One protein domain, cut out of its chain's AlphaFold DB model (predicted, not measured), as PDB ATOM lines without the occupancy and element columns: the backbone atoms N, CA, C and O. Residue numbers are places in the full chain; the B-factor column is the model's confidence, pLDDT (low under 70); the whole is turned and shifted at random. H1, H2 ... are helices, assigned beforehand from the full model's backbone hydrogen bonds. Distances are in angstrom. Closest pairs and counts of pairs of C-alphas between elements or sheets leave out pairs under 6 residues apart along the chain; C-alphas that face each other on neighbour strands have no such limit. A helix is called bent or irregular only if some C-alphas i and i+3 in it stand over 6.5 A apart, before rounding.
ATOM      1  N   CYS A 230      10.518  51.266 -20.307       80.69
ATOM      2  CA  CYS A 230       9.396  52.168 -20.050       80.69
ATOM      3  C   CYS A 230       9.206  52.550 -18.579       80.69
ATOM      4  O   CYS A 230       8.469  53.496 -18.309       80.69
ATOM      5  N   GLU A 231       9.883  51.885 -17.636       76.25
ATOM      6  CA  GLU A 231       9.872  52.292 -16.223       76.25
ATOM      7  C   GLU A 231      10.609  53.621 -16.012       76.25
ATOM      8  O   GLU A 231      10.294  54.377 -15.095       76.25
ATOM      9  N   VAL A 232      11.586  53.914 -16.875       71.81
ATOM     10  CA  VAL A 232      12.431  55.111 -16.775       71.81
ATOM     11  C   VAL A 232      11.897  56.259 -17.641       71.81
ATOM     12  O   VAL A 232      11.933  57.409 -17.206       71.81
ATOM     13  N   GLU A 233      11.377  55.980 -18.846       74.81
ATOM     14  CA  GLU A 233      10.983  57.009 -19.830       74.81
ATOM     15  C   GLU A 233       9.612  56.733 -20.491       74.81
ATOM     16  O   GLU A 233       9.515  56.518 -21.701       74.81
ATOM     17  N   GLN A 234       8.517  56.785 -19.723       73.12
ATOM     18  CA  GLN A 234       7.163  56.472 -20.223       73.12
ATOM     19  C   GLN A 234       6.720  57.324 -21.435       73.12
ATOM     20  O   GLN A 234       6.093  56.801 -22.356       73.12
ATOM     21  N   SER A 235       7.067  58.619 -21.478       77.00
ATOM     22  CA  SER A 235       6.710  59.504 -22.604       77.00
ATOM     23  C   SER A 235       7.349  59.065 -23.922       77.00
ATOM     24  O   SER A 235       6.723  59.152 -24.971       77.00
ATOM     25  N   LYS A 236       8.570  58.531 -23.860       81.69
ATOM     26  CA  LYS A 236       9.299  58.029 -25.024       81.69
ATOM     27  C   LYS A 236       8.714  56.715 -25.533       81.69
ATOM     28  O   LYS A 236       8.674  56.493 -26.734       81.69
ATOM     29  N   CYS A 237       8.208  55.865 -24.641       83.50
ATOM     30  CA  CYS A 237       7.511  54.646 -25.051       83.50
ATOM     31  C   CYS A 237       6.207  54.943 -25.806       83.50
ATOM     32  O   CYS A 237       5.913  54.264 -26.784       83.50
ATOM     33  N   ALA A 238       5.464  55.983 -25.411       82.69
ATOM     34  CA  ALA A 238       4.287  56.423 -26.165       82.69
ATOM     35  C   ALA A 238       4.652  56.914 -27.583       82.69
ATOM     36  O   ALA A 238       3.948  56.606 -28.543       82.69
ATOM     37  N   GLU A 239       5.779  57.619 -27.728       82.75
ATOM     38  CA  GLU A 239       6.303  58.030 -29.038       82.75
ATOM     39  C   GLU A 239       6.716  56.819 -29.893       82.75
ATOM     40  O   GLU A 239       6.350  56.754 -31.062       82.75
ATOM     41  N   ILE A 240       7.400  55.825 -29.309       82.75
ATOM     42  CA  ILE A 240       7.825  54.601 -30.014       82.75
ATOM     43  C   ILE A 240       6.627  53.811 -30.559       82.75
ATOM     44  O   ILE A 240       6.695  53.289 -31.671       82.75
ATOM     45  N   LEU A 241       5.529  53.728 -29.800       83.31
ATOM     46  CA  LEU A 241       4.307  53.050 -30.247       83.31
ATOM     47  C   LEU A 241       3.668  53.713 -31.473       83.31
ATOM     48  O   LEU A 241       2.985  53.029 -32.227       83.31
ATOM     49  N   SER A 242       3.894  55.014 -31.664       76.44
ATOM     50  CA  SER A 242       3.288  55.816 -32.737       76.44
ATOM     51  C   SER A 242       4.165  55.908 -33.995       76.44
ATOM     52  O   SER A 242       3.802  56.567 -34.966       76.44
ATOM     53  N   ASP A 243       5.350  55.299 -33.977       75.44
ATOM     54  CA  ASP A 243       6.313  55.334 -35.076       75.44
ATOM     55  C   ASP A 243       6.391  53.956 -35.758       75.44
ATOM     56  O   ASP A 243       5.988  52.929 -35.220       75.44
ATOM     57  N   THR A 244       6.965  53.904 -36.951       65.38
ATOM     58  CA  THR A 244       7.233  52.710 -37.768       65.38
ATOM     59  C   THR A 244       8.287  51.755 -37.178       65.38
ATOM     60  O   THR A 244       8.880  50.945 -37.892       65.38
ATOM     61  N   PHE A 245       8.553  51.837 -35.872       65.88
ATOM     62  CA  PHE A 245       9.564  51.027 -35.203       65.88
ATOM     63  C   PHE A 245       9.147  49.558 -35.014       65.88
ATOM     64  O   PHE A 245       7.977  49.214 -34.897       65.88
ATOM     65  N   ASN A 246      10.185  48.722 -34.943       81.19
ATOM     66  CA  ASN A 246      10.278  47.348 -34.444       81.19
ATOM     67  C   ASN A 246       9.031  46.783 -33.708       81.19
ATOM     68  O   ASN A 246       8.775  47.133 -32.554       81.19
ATOM     69  N   ASP A 247       8.352  45.817 -34.345       91.31
ATOM     70  CA  ASP A 247       7.246  45.034 -33.766       91.31
ATOM     71  C   ASP A 247       7.559  44.457 -32.380       91.31
ATOM     72  O   ASP A 247       6.746  44.596 -31.473       91.31
ATOM     73  N   ASP A 248       8.723  43.827 -32.179       93.00
ATOM     74  CA  ASP A 248       9.099  43.257 -30.882       93.00
ATOM     75  C   ASP A 248       9.180  44.342 -29.794       93.00
ATOM     76  O   ASP A 248       8.748  44.103 -28.667       93.00
ATOM     77  N   ILE A 249       9.658  45.553 -30.113       91.56
ATOM     78  CA  ILE A 249       9.647  46.677 -29.161       91.56
ATOM     79  C   ILE A 249       8.212  47.087 -28.837       91.56
ATOM     80  O   ILE A 249       7.882  47.225 -27.662       91.56
ATOM     81  N   LYS A 250       7.342  47.240 -29.843       92.88
ATOM     82  CA  LYS A 250       5.926  47.561 -29.602       92.88
ATOM     83  C   LYS A 250       5.265  46.501 -28.722       92.88
ATOM     84  O   LYS A 250       4.613  46.844 -27.743       92.88
ATOM     85  N   ILE A 251       5.501  45.219 -29.005       94.56
ATOM     86  CA  ILE A 251       4.989  44.084 -28.225       94.56
ATOM     87  C   ILE A 251       5.503  44.128 -26.781       94.56
ATOM     88  O   ILE A 251       4.713  43.944 -25.851       94.56
ATOM     89  N   LYS A 252       6.795  44.418 -26.577       93.25
ATOM     90  CA  LYS A 252       7.387  44.611 -25.245       93.25
ATOM     91  C   LYS A 252       6.667  45.724 -24.484       93.25
ATOM     92  O   LYS A 252       6.184  45.489 -23.381       93.25
ATOM     93  N   ILE A 253       6.515  46.899 -25.103       92.94
ATOM     94  CA  ILE A 253       5.839  48.053 -24.493       92.94
ATOM     95  C   ILE A 253       4.378  47.722 -24.165       92.94
ATOM     96  O   ILE A 253       3.931  48.015 -23.063       92.94
ATOM     97  N   ILE A 254       3.636  47.090 -25.079       94.06
ATOM     98  CA  ILE A 254       2.230  46.703 -24.866       94.06
ATOM     99  C   ILE A 254       2.092  45.729 -23.689       94.06
ATOM    100  O   ILE A 254       1.138  45.823 -22.920       94.06
ATOM    101  N   THR A 255       3.040  44.803 -23.543       93.88
ATOM    102  CA  THR A 255       3.035  43.803 -22.467       93.88
ATOM    103  C   THR A 255       3.377  44.434 -21.114       93.88
ATOM    104  O   THR A 255       2.722  44.150 -20.113       93.88
ATOM    105  N   GLU A 256       4.375  45.319 -21.073       92.19
ATOM    106  CA  GLU A 256       4.831  45.987 -19.844       92.19
ATOM    107  C   GLU A 256       3.903  47.134 -19.412       92.19
ATOM    108  O   GLU A 256       3.710  47.370 -18.220       92.19
ATOM    109  N   GLN A 257       3.323  47.858 -20.373       91.62
ATOM    110  CA  GLN A 257       2.505  49.056 -20.170       91.62
ATOM    111  C   GLN A 257       1.205  49.004 -21.000       91.62
ATOM    112  O   GLN A 257       1.013  49.825 -21.902       91.62
ATOM    113  N   PRO A 258       0.252  48.103 -20.682       92.00
ATOM    114  CA  PRO A 258      -0.987  47.962 -21.458       92.00
ATOM    115  C   PRO A 258      -1.859  49.224 -21.499       92.00
ATOM    116  O   PRO A 258      -2.720  49.357 -22.364       92.00
ATOM    117  N   ASP A 259      -1.651  50.158 -20.568       90.19
ATOM    118  CA  ASP A 259      -2.400  51.417 -20.498       90.19
ATOM    119  C   ASP A 259      -1.975  52.417 -21.598       90.19
ATOM    120  O   ASP A 259      -2.633  53.439 -21.777       90.19
ATOM    121  N   LEU A 260      -0.893  52.132 -22.340       89.88
ATOM    122  CA  LEU A 260      -0.425  52.923 -23.489       89.88
ATOM    123  C   LEU A 260      -1.002  52.458 -24.837       89.88
ATOM    124  O   LEU A 260      -0.685  53.054 -25.870       89.88
ATOM    125  N   ILE A 261      -1.823  51.402 -24.848       91.56
ATOM    126  CA  ILE A 261      -2.506  50.944 -26.062       91.56
ATOM    127  C   ILE A 261      -3.348  52.095 -26.623       91.56
ATOM    128  O   ILE A 261      -4.113  52.733 -25.900       91.56
ATOM    129  N   ASN A 262      -3.194  52.351 -27.919       91.06
ATOM    130  CA  ASN A 262      -3.852  53.442 -28.623       91.06
ATOM    131  C   ASN A 262      -4.398  52.965 -29.988       91.06
ATOM    132  O   ASN A 262      -4.046  51.864 -30.427       91.06
ATOM    133  N   PRO A 263      -5.251  53.766 -30.652       92.00
ATOM    134  CA  PRO A 263      -5.898  53.391 -31.911       92.00
ATOM    135  C   PRO A 263      -4.947  53.038 -33.060       92.00
ATOM    136  O   PRO A 263      -5.283  52.173 -33.866       92.00
ATOM    137  N   ASP A 264      -3.760  53.645 -33.122       91.12
ATOM    138  CA  ASP A 264      -2.828  53.450 -34.241       91.12
ATOM    139  C   ASP A 264      -2.277  52.011 -34.270       91.12
ATOM    140  O   ASP A 264      -1.973  51.466 -35.328       91.12
ATOM    141  N   LEU A 265      -2.248  51.330 -33.115       93.19
ATOM    142  CA  LEU A 265      -1.789  49.941 -33.003       93.19
ATOM    143  C   LEU A 265      -2.705  48.926 -33.704       93.19
ATOM    144  O   LEU A 265      -2.300  47.781 -33.910       93.19
ATOM    145  N   PHE A 266      -3.931  49.313 -34.071       94.00
ATOM    146  CA  PHE A 266      -4.866  48.454 -34.803       94.00
ATOM    147  C   PHE A 266      -4.595  48.425 -36.317       94.00
ATOM    148  O   PHE A 266      -5.141  47.565 -37.004       94.00
ATOM    149  N   ASP A 267      -3.707  49.284 -36.826       92.62
ATOM    150  CA  ASP A 267      -3.260  49.275 -38.227       92.62
ATOM    151  C   ASP A 267      -1.880  48.603 -38.411       92.62
ATOM    152  O   ASP A 267      -1.383  48.465 -39.529       92.62
ATOM    153  N   GLU A 268      -1.268  48.140 -37.319       94.25
ATOM    154  CA  GLU A 268       0.076  47.548 -37.290       94.25
ATOM    155  C   GLU A 268       0.117  46.083 -37.757       94.25
ATOM    156  O   GLU A 268      -0.870  45.506 -38.218       94.25
ATOM    157  N   SER A 269       1.280  45.433 -37.657       94.69
ATOM    158  CA  SER A 269       1.404  44.012 -37.988       94.69
ATOM    159  C   SER A 269       0.472  43.134 -37.137       94.69
ATOM    160  O   SER A 269       0.071  43.485 -36.023       94.69
ATOM    161  N   TRP A 270       0.156  41.938 -37.640       95.62
ATOM    162  CA  TRP A 270      -0.673  40.981 -36.901       95.62
ATOM    163  C   TRP A 270      -0.067  40.623 -35.532       95.62
ATOM    164  O   TRP A 270      -0.813  40.393 -34.586       95.62
ATOM    165  N   LYS A 271       1.269  40.650 -35.387       95.56
ATOM    166  CA  LYS A 271       1.959  40.387 -34.112       95.56
ATOM    167  C   LYS A 271       1.680  41.486 -33.085       95.56
ATOM    168  O   LYS A 271       1.437  41.196 -31.914       95.56
ATOM    169  N   VAL A 272       1.680  42.745 -33.525       96.50
ATOM    170  CA  VAL A 272       1.355  43.893 -32.669       96.50
ATOM    171  C   VAL A 272      -0.119  43.852 -32.269       96.50
ATOM    172  O   VAL A 272      -0.430  43.967 -31.083       96.50
ATOM    173  N   ARG A 273      -1.031  43.586 -33.214       97.69
ATOM    174  CA  ARG A 273      -2.465  43.438 -32.909       97.69
ATOM    175  C   ARG A 273      -2.764  42.262 -31.989       97.69
ATOM    176  O   ARG A 273      -3.602  42.388 -31.099       97.69
ATOM    177  N   GLN A 274      -2.043  41.154 -32.132       98.00
ATOM    178  CA  GLN A 274      -2.122  40.033 -31.200       98.00
ATOM    179  C   GLN A 274      -1.723  40.468 -29.783       98.00
ATOM    180  O   GLN A 274      -2.449  40.188 -28.827       98.00
ATOM    181  N   ALA A 275      -0.629  41.223 -29.631       97.69
ATOM    182  CA  ALA A 275      -0.232  41.770 -28.334       97.69
ATOM    183  C   ALA A 275      -1.289  42.727 -27.756       97.69
ATOM    184  O   ALA A 275      -1.588  42.640 -26.562       97.69
ATOM    185  N   VAL A 276      -1.903  43.585 -28.581       97.31
ATOM    186  CA  VAL A 276      -3.041  44.431 -28.174       97.31
ATOM    187  C   VAL A 276      -4.193  43.566 -27.664       97.31
ATOM    188  O   VAL A 276      -4.678  43.775 -26.546       97.31
ATOM    189  N   ALA A 277      -4.605  42.556 -28.434       97.69
ATOM    190  CA  ALA A 277      -5.722  41.686 -28.093       97.69
ATOM    191  C   ALA A 277      -5.485  40.927 -26.782       97.69
ATOM    192  O   ALA A 277      -6.391  40.843 -25.953       97.69
ATOM    193  N   LEU A 278      -4.265  40.443 -26.542       97.75
ATOM    194  CA  LEU A 278      -3.899  39.712 -25.327       97.75
ATOM    195  C   LEU A 278      -3.812  40.626 -24.093       97.75
ATOM    196  O   LEU A 278      -4.318  40.262 -23.031       97.75
ATOM    197  N   ASN A 279      -3.304  41.855 -24.230       97.00
ATOM    198  CA  ASN A 279      -2.986  42.715 -23.080       97.00
ATOM    199  C   ASN A 279      -4.028  43.799 -22.749       97.00
ATOM    200  O   ASN A 279      -4.033  44.314 -21.633       97.00
ATOM    201  N   SER A 280      -4.959  44.121 -23.656       94.44
ATOM    202  CA  SER A 280      -5.984  45.156 -23.412       94.44
ATOM    203  C   SER A 280      -6.813  44.894 -22.146       94.44
ATOM    204  O   SER A 280      -7.454  43.847 -22.026       94.44
ATOM    205  N   LYS A 281      -6.836  45.844 -21.205       91.88
ATOM    206  CA  LYS A 281      -7.582  45.717 -19.934       91.88
ATOM    207  C   LYS A 281      -9.046  46.150 -20.041       91.88
ATOM    208  O   LYS A 281      -9.857  45.783 -19.194       91.88
ATOM    209  N   SER A 282      -9.376  46.942 -21.054       90.62
ATOM    210  CA  SER A 282     -10.715  47.453 -21.346       90.62
ATOM    211  C   SER A 282     -10.834  47.767 -22.840       90.62
ATOM    212  O   SER A 282      -9.842  47.730 -23.566       90.62
ATOM    213  N   ILE A 283     -12.053  48.059 -23.297       90.88
ATOM    214  CA  ILE A 283     -12.332  48.522 -24.660       90.88
ATOM    215  C   ILE A 283     -12.960  49.907 -24.530       90.88
ATOM    216  O   ILE A 283     -14.056  50.032 -23.979       90.88
ATOM    217  N   ALA A 284     -12.256  50.944 -24.981       85.50
ATOM    218  CA  ALA A 284     -12.790  52.298 -24.973       85.50
ATOM    219  C   ALA A 284     -13.914  52.436 -26.014       85.50
ATOM    220  O   ALA A 284     -13.883  51.800 -27.068       85.50
ATOM    221  N   ASP A 285     -14.922  53.269 -25.735       82.94
ATOM    222  CA  ASP A 285     -16.090  53.402 -26.618       82.94
ATOM    223  C   ASP A 285     -15.723  53.895 -28.026       82.94
ATOM    224  O   ASP A 285     -16.332  53.461 -29.002       82.94
ATOM    225  N   ASN A 286     -14.714  54.761 -28.129       86.44
ATOM    226  CA  ASN A 286     -14.167  55.266 -29.390       86.44
ATOM    227  C   ASN A 286     -13.376  54.212 -30.179       86.44
ATOM    228  O   ASN A 286     -13.285  54.333 -31.396       86.44
ATOM    229  N   ASP A 287     -12.872  53.171 -29.517       89.69
ATOM    230  CA  ASP A 287     -12.018  52.147 -30.134       89.69
ATOM    231  C   ASP A 287     -12.796  50.860 -30.420       89.69
ATOM    232  O   ASP A 287     -12.243  49.859 -30.867       89.69
ATOM    233  N   ARG A 288     -14.110  50.868 -30.166       92.25
ATOM    234  CA  ARG A 288     -14.962  49.686 -30.273       92.25
ATOM    235  C   ARG A 288     -14.923  49.064 -31.665       92.25
ATOM    236  O   ARG A 288     -14.774  47.854 -31.765       92.25
ATOM    237  N   GLU A 289     -15.065  49.862 -32.718       95.12
ATOM    238  CA  GLU A 289     -15.057  49.356 -34.099       95.12
ATOM    239  C   GLU A 289     -13.691  48.764 -34.476       95.12
ATOM    240  O   GLU A 289     -13.629  47.703 -35.098       95.12
ATOM    241  N   LEU A 290     -12.603  49.390 -34.014       96.31
ATOM    242  CA  LEU A 290     -11.244  48.873 -34.174       96.31
ATOM    243  C   LEU A 290     -11.089  47.533 -33.452       96.31
ATOM    244  O   LEU A 290     -10.594  46.570 -34.028       96.31
ATOM    245  N   TYR A 291     -11.597  47.414 -32.227       96.88
ATOM    246  CA  TYR A 291     -11.544  46.158 -31.486       96.88
ATOM    247  C   TYR A 291     -12.424  45.065 -32.107       96.88
ATOM    248  O   TYR A 291     -12.030  43.904 -32.173       96.88
ATOM    249  N   GLU A 292     -13.610  45.421 -32.605       97.38
ATOM    250  CA  GLU A 292     -14.500  44.511 -33.332       97.38
ATOM    251  C   GLU A 292     -13.863  44.009 -34.642       97.38
ATOM    252  O   GLU A 292     -14.207  42.917 -35.098       97.38
ATOM    253  N   SER A 293     -12.928  44.752 -35.246       97.31
ATOM    254  CA  SER A 293     -12.188  44.311 -36.439       97.31
ATOM    255  C   SER A 293     -11.251  43.127 -36.164       97.31
ATOM    256  O   SER A 293     -11.040  42.294 -37.044       97.31
ATOM    257  N   LEU A 294     -10.775  42.977 -34.920       98.19
ATOM    258  CA  LEU A 294      -9.865  41.897 -34.520       98.19
ATOM    259  C   LEU A 294     -10.504  40.502 -34.615       98.19
ATOM    260  O   LEU A 294      -9.793  39.500 -34.646       98.19
ATOM    261  N   LEU A 295     -11.836  40.416 -34.702       98.25
ATOM    262  CA  LEU A 295     -12.541  39.152 -34.953       98.25
ATOM    263  C   LEU A 295     -12.259  38.570 -36.350       98.25
ATOM    264  O   LEU A 295     -12.476  37.376 -36.545       98.25
ATOM    265  N   ASP A 296     -11.744  39.380 -37.280       97.38
ATOM    266  CA  ASP A 296     -11.351  38.951 -38.626       97.38
ATOM    267  C   ASP A 296      -9.820  38.944 -38.823       97.38
ATOM    268  O   ASP A 296      -9.341  38.680 -39.927       97.38
ATOM    269  N   ASP A 297      -9.031  39.185 -37.768       98.31
ATOM    270  CA  ASP A 297      -7.563  39.274 -37.833       98.31
ATOM    271  C   ASP A 297      -6.926  38.000 -38.426       98.31
ATOM    272  O   ASP A 297      -7.445  36.908 -38.188       98.31
ATOM    273  N   PRO A 298      -5.807  38.064 -39.171       97.75
ATOM    274  CA  PRO A 298      -5.117  36.876 -39.684       97.75
ATOM    275  C   PRO A 298      -4.349  36.089 -38.597       97.75
ATOM    276  O   PRO A 298      -3.311  35.503 -38.886       97.75
ATOM    277  N   SER A 299      -4.859  36.043 -37.365       98.25
ATOM    278  CA  SER A 299      -4.386  35.204 -36.262       98.25
ATOM    279  C   SER A 299      -5.583  34.682 -35.466       98.25
ATOM    280  O   SER A 299      -6.416  35.449 -34.977       98.25
ATOM    281  N   TYR A 300      -5.666  33.366 -35.293       98.44
ATOM    282  CA  TYR A 300      -6.685  32.742 -34.457       98.44
ATOM    283  C   TYR A 300      -6.478  33.027 -32.972       98.44
ATOM    284  O   TYR A 300      -7.468  33.091 -32.244       98.44
TER     285      TYR A 300
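What this domain is: This is residues 230 to 300 of the 420 residues of the protein "Aminopeptidase N" of Flavobacteriaceae bacterium (UniProt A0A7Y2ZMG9). Helices H2 and H4 run side by side in the middle; H1 folds back on H2 at one end, H5 lies at the other, and short H3 packs on both H4 and H5. The printed part has 71 residues with five named helices, H1 to H5 in that order along the chain, and no named strand; its class is all helix, with 44 of the 71 residues in the named helices, and it is compact, with a radius of gyration of the C-alphas of 11.5 A and spans of 35 by 24 by 18 A.

How they stand to each other: Start at H1, residues 234 to 241, which forms a hairpin with H2, residues 247 to 256: closest C-alphas Leu 241 and Lys 250, 5.8 A, opposite ways at 38 degrees, only just steep. H2 touches H4, residues 270 to 279, the same way at a shallow 2 degrees; closest C-alphas Ile 251 and Ala 275, 5.7 A. H3, residues 263 to 266, touches H4; closest C-alphas Phe 266 and Arg 273, 5.9 A. H5, residues 285 to 296, touches H3 with 287 to 291 alone; closest C-alphas Leu 290 and Phe 266, 6.4 A. Every O i to N i+4 pair is within hydrogen-bond range in H1, H2 and H4, 3 of 8 in H5, beside 7 of 9 O i to N i+3.

Where its parts are: Find C-alpha 234, starting H1, at (7.163, 56.472, -20.223); H5, 19.4 A long, ends at C-alpha 296, (-11.351, 38.951, -38.626). H5 is irregular: C-alphas 286 and 289 are 7.6 A apart.

The domain as a whole: The printed part has no cut and no long link; pLDDT is under 70 at 244 to 245.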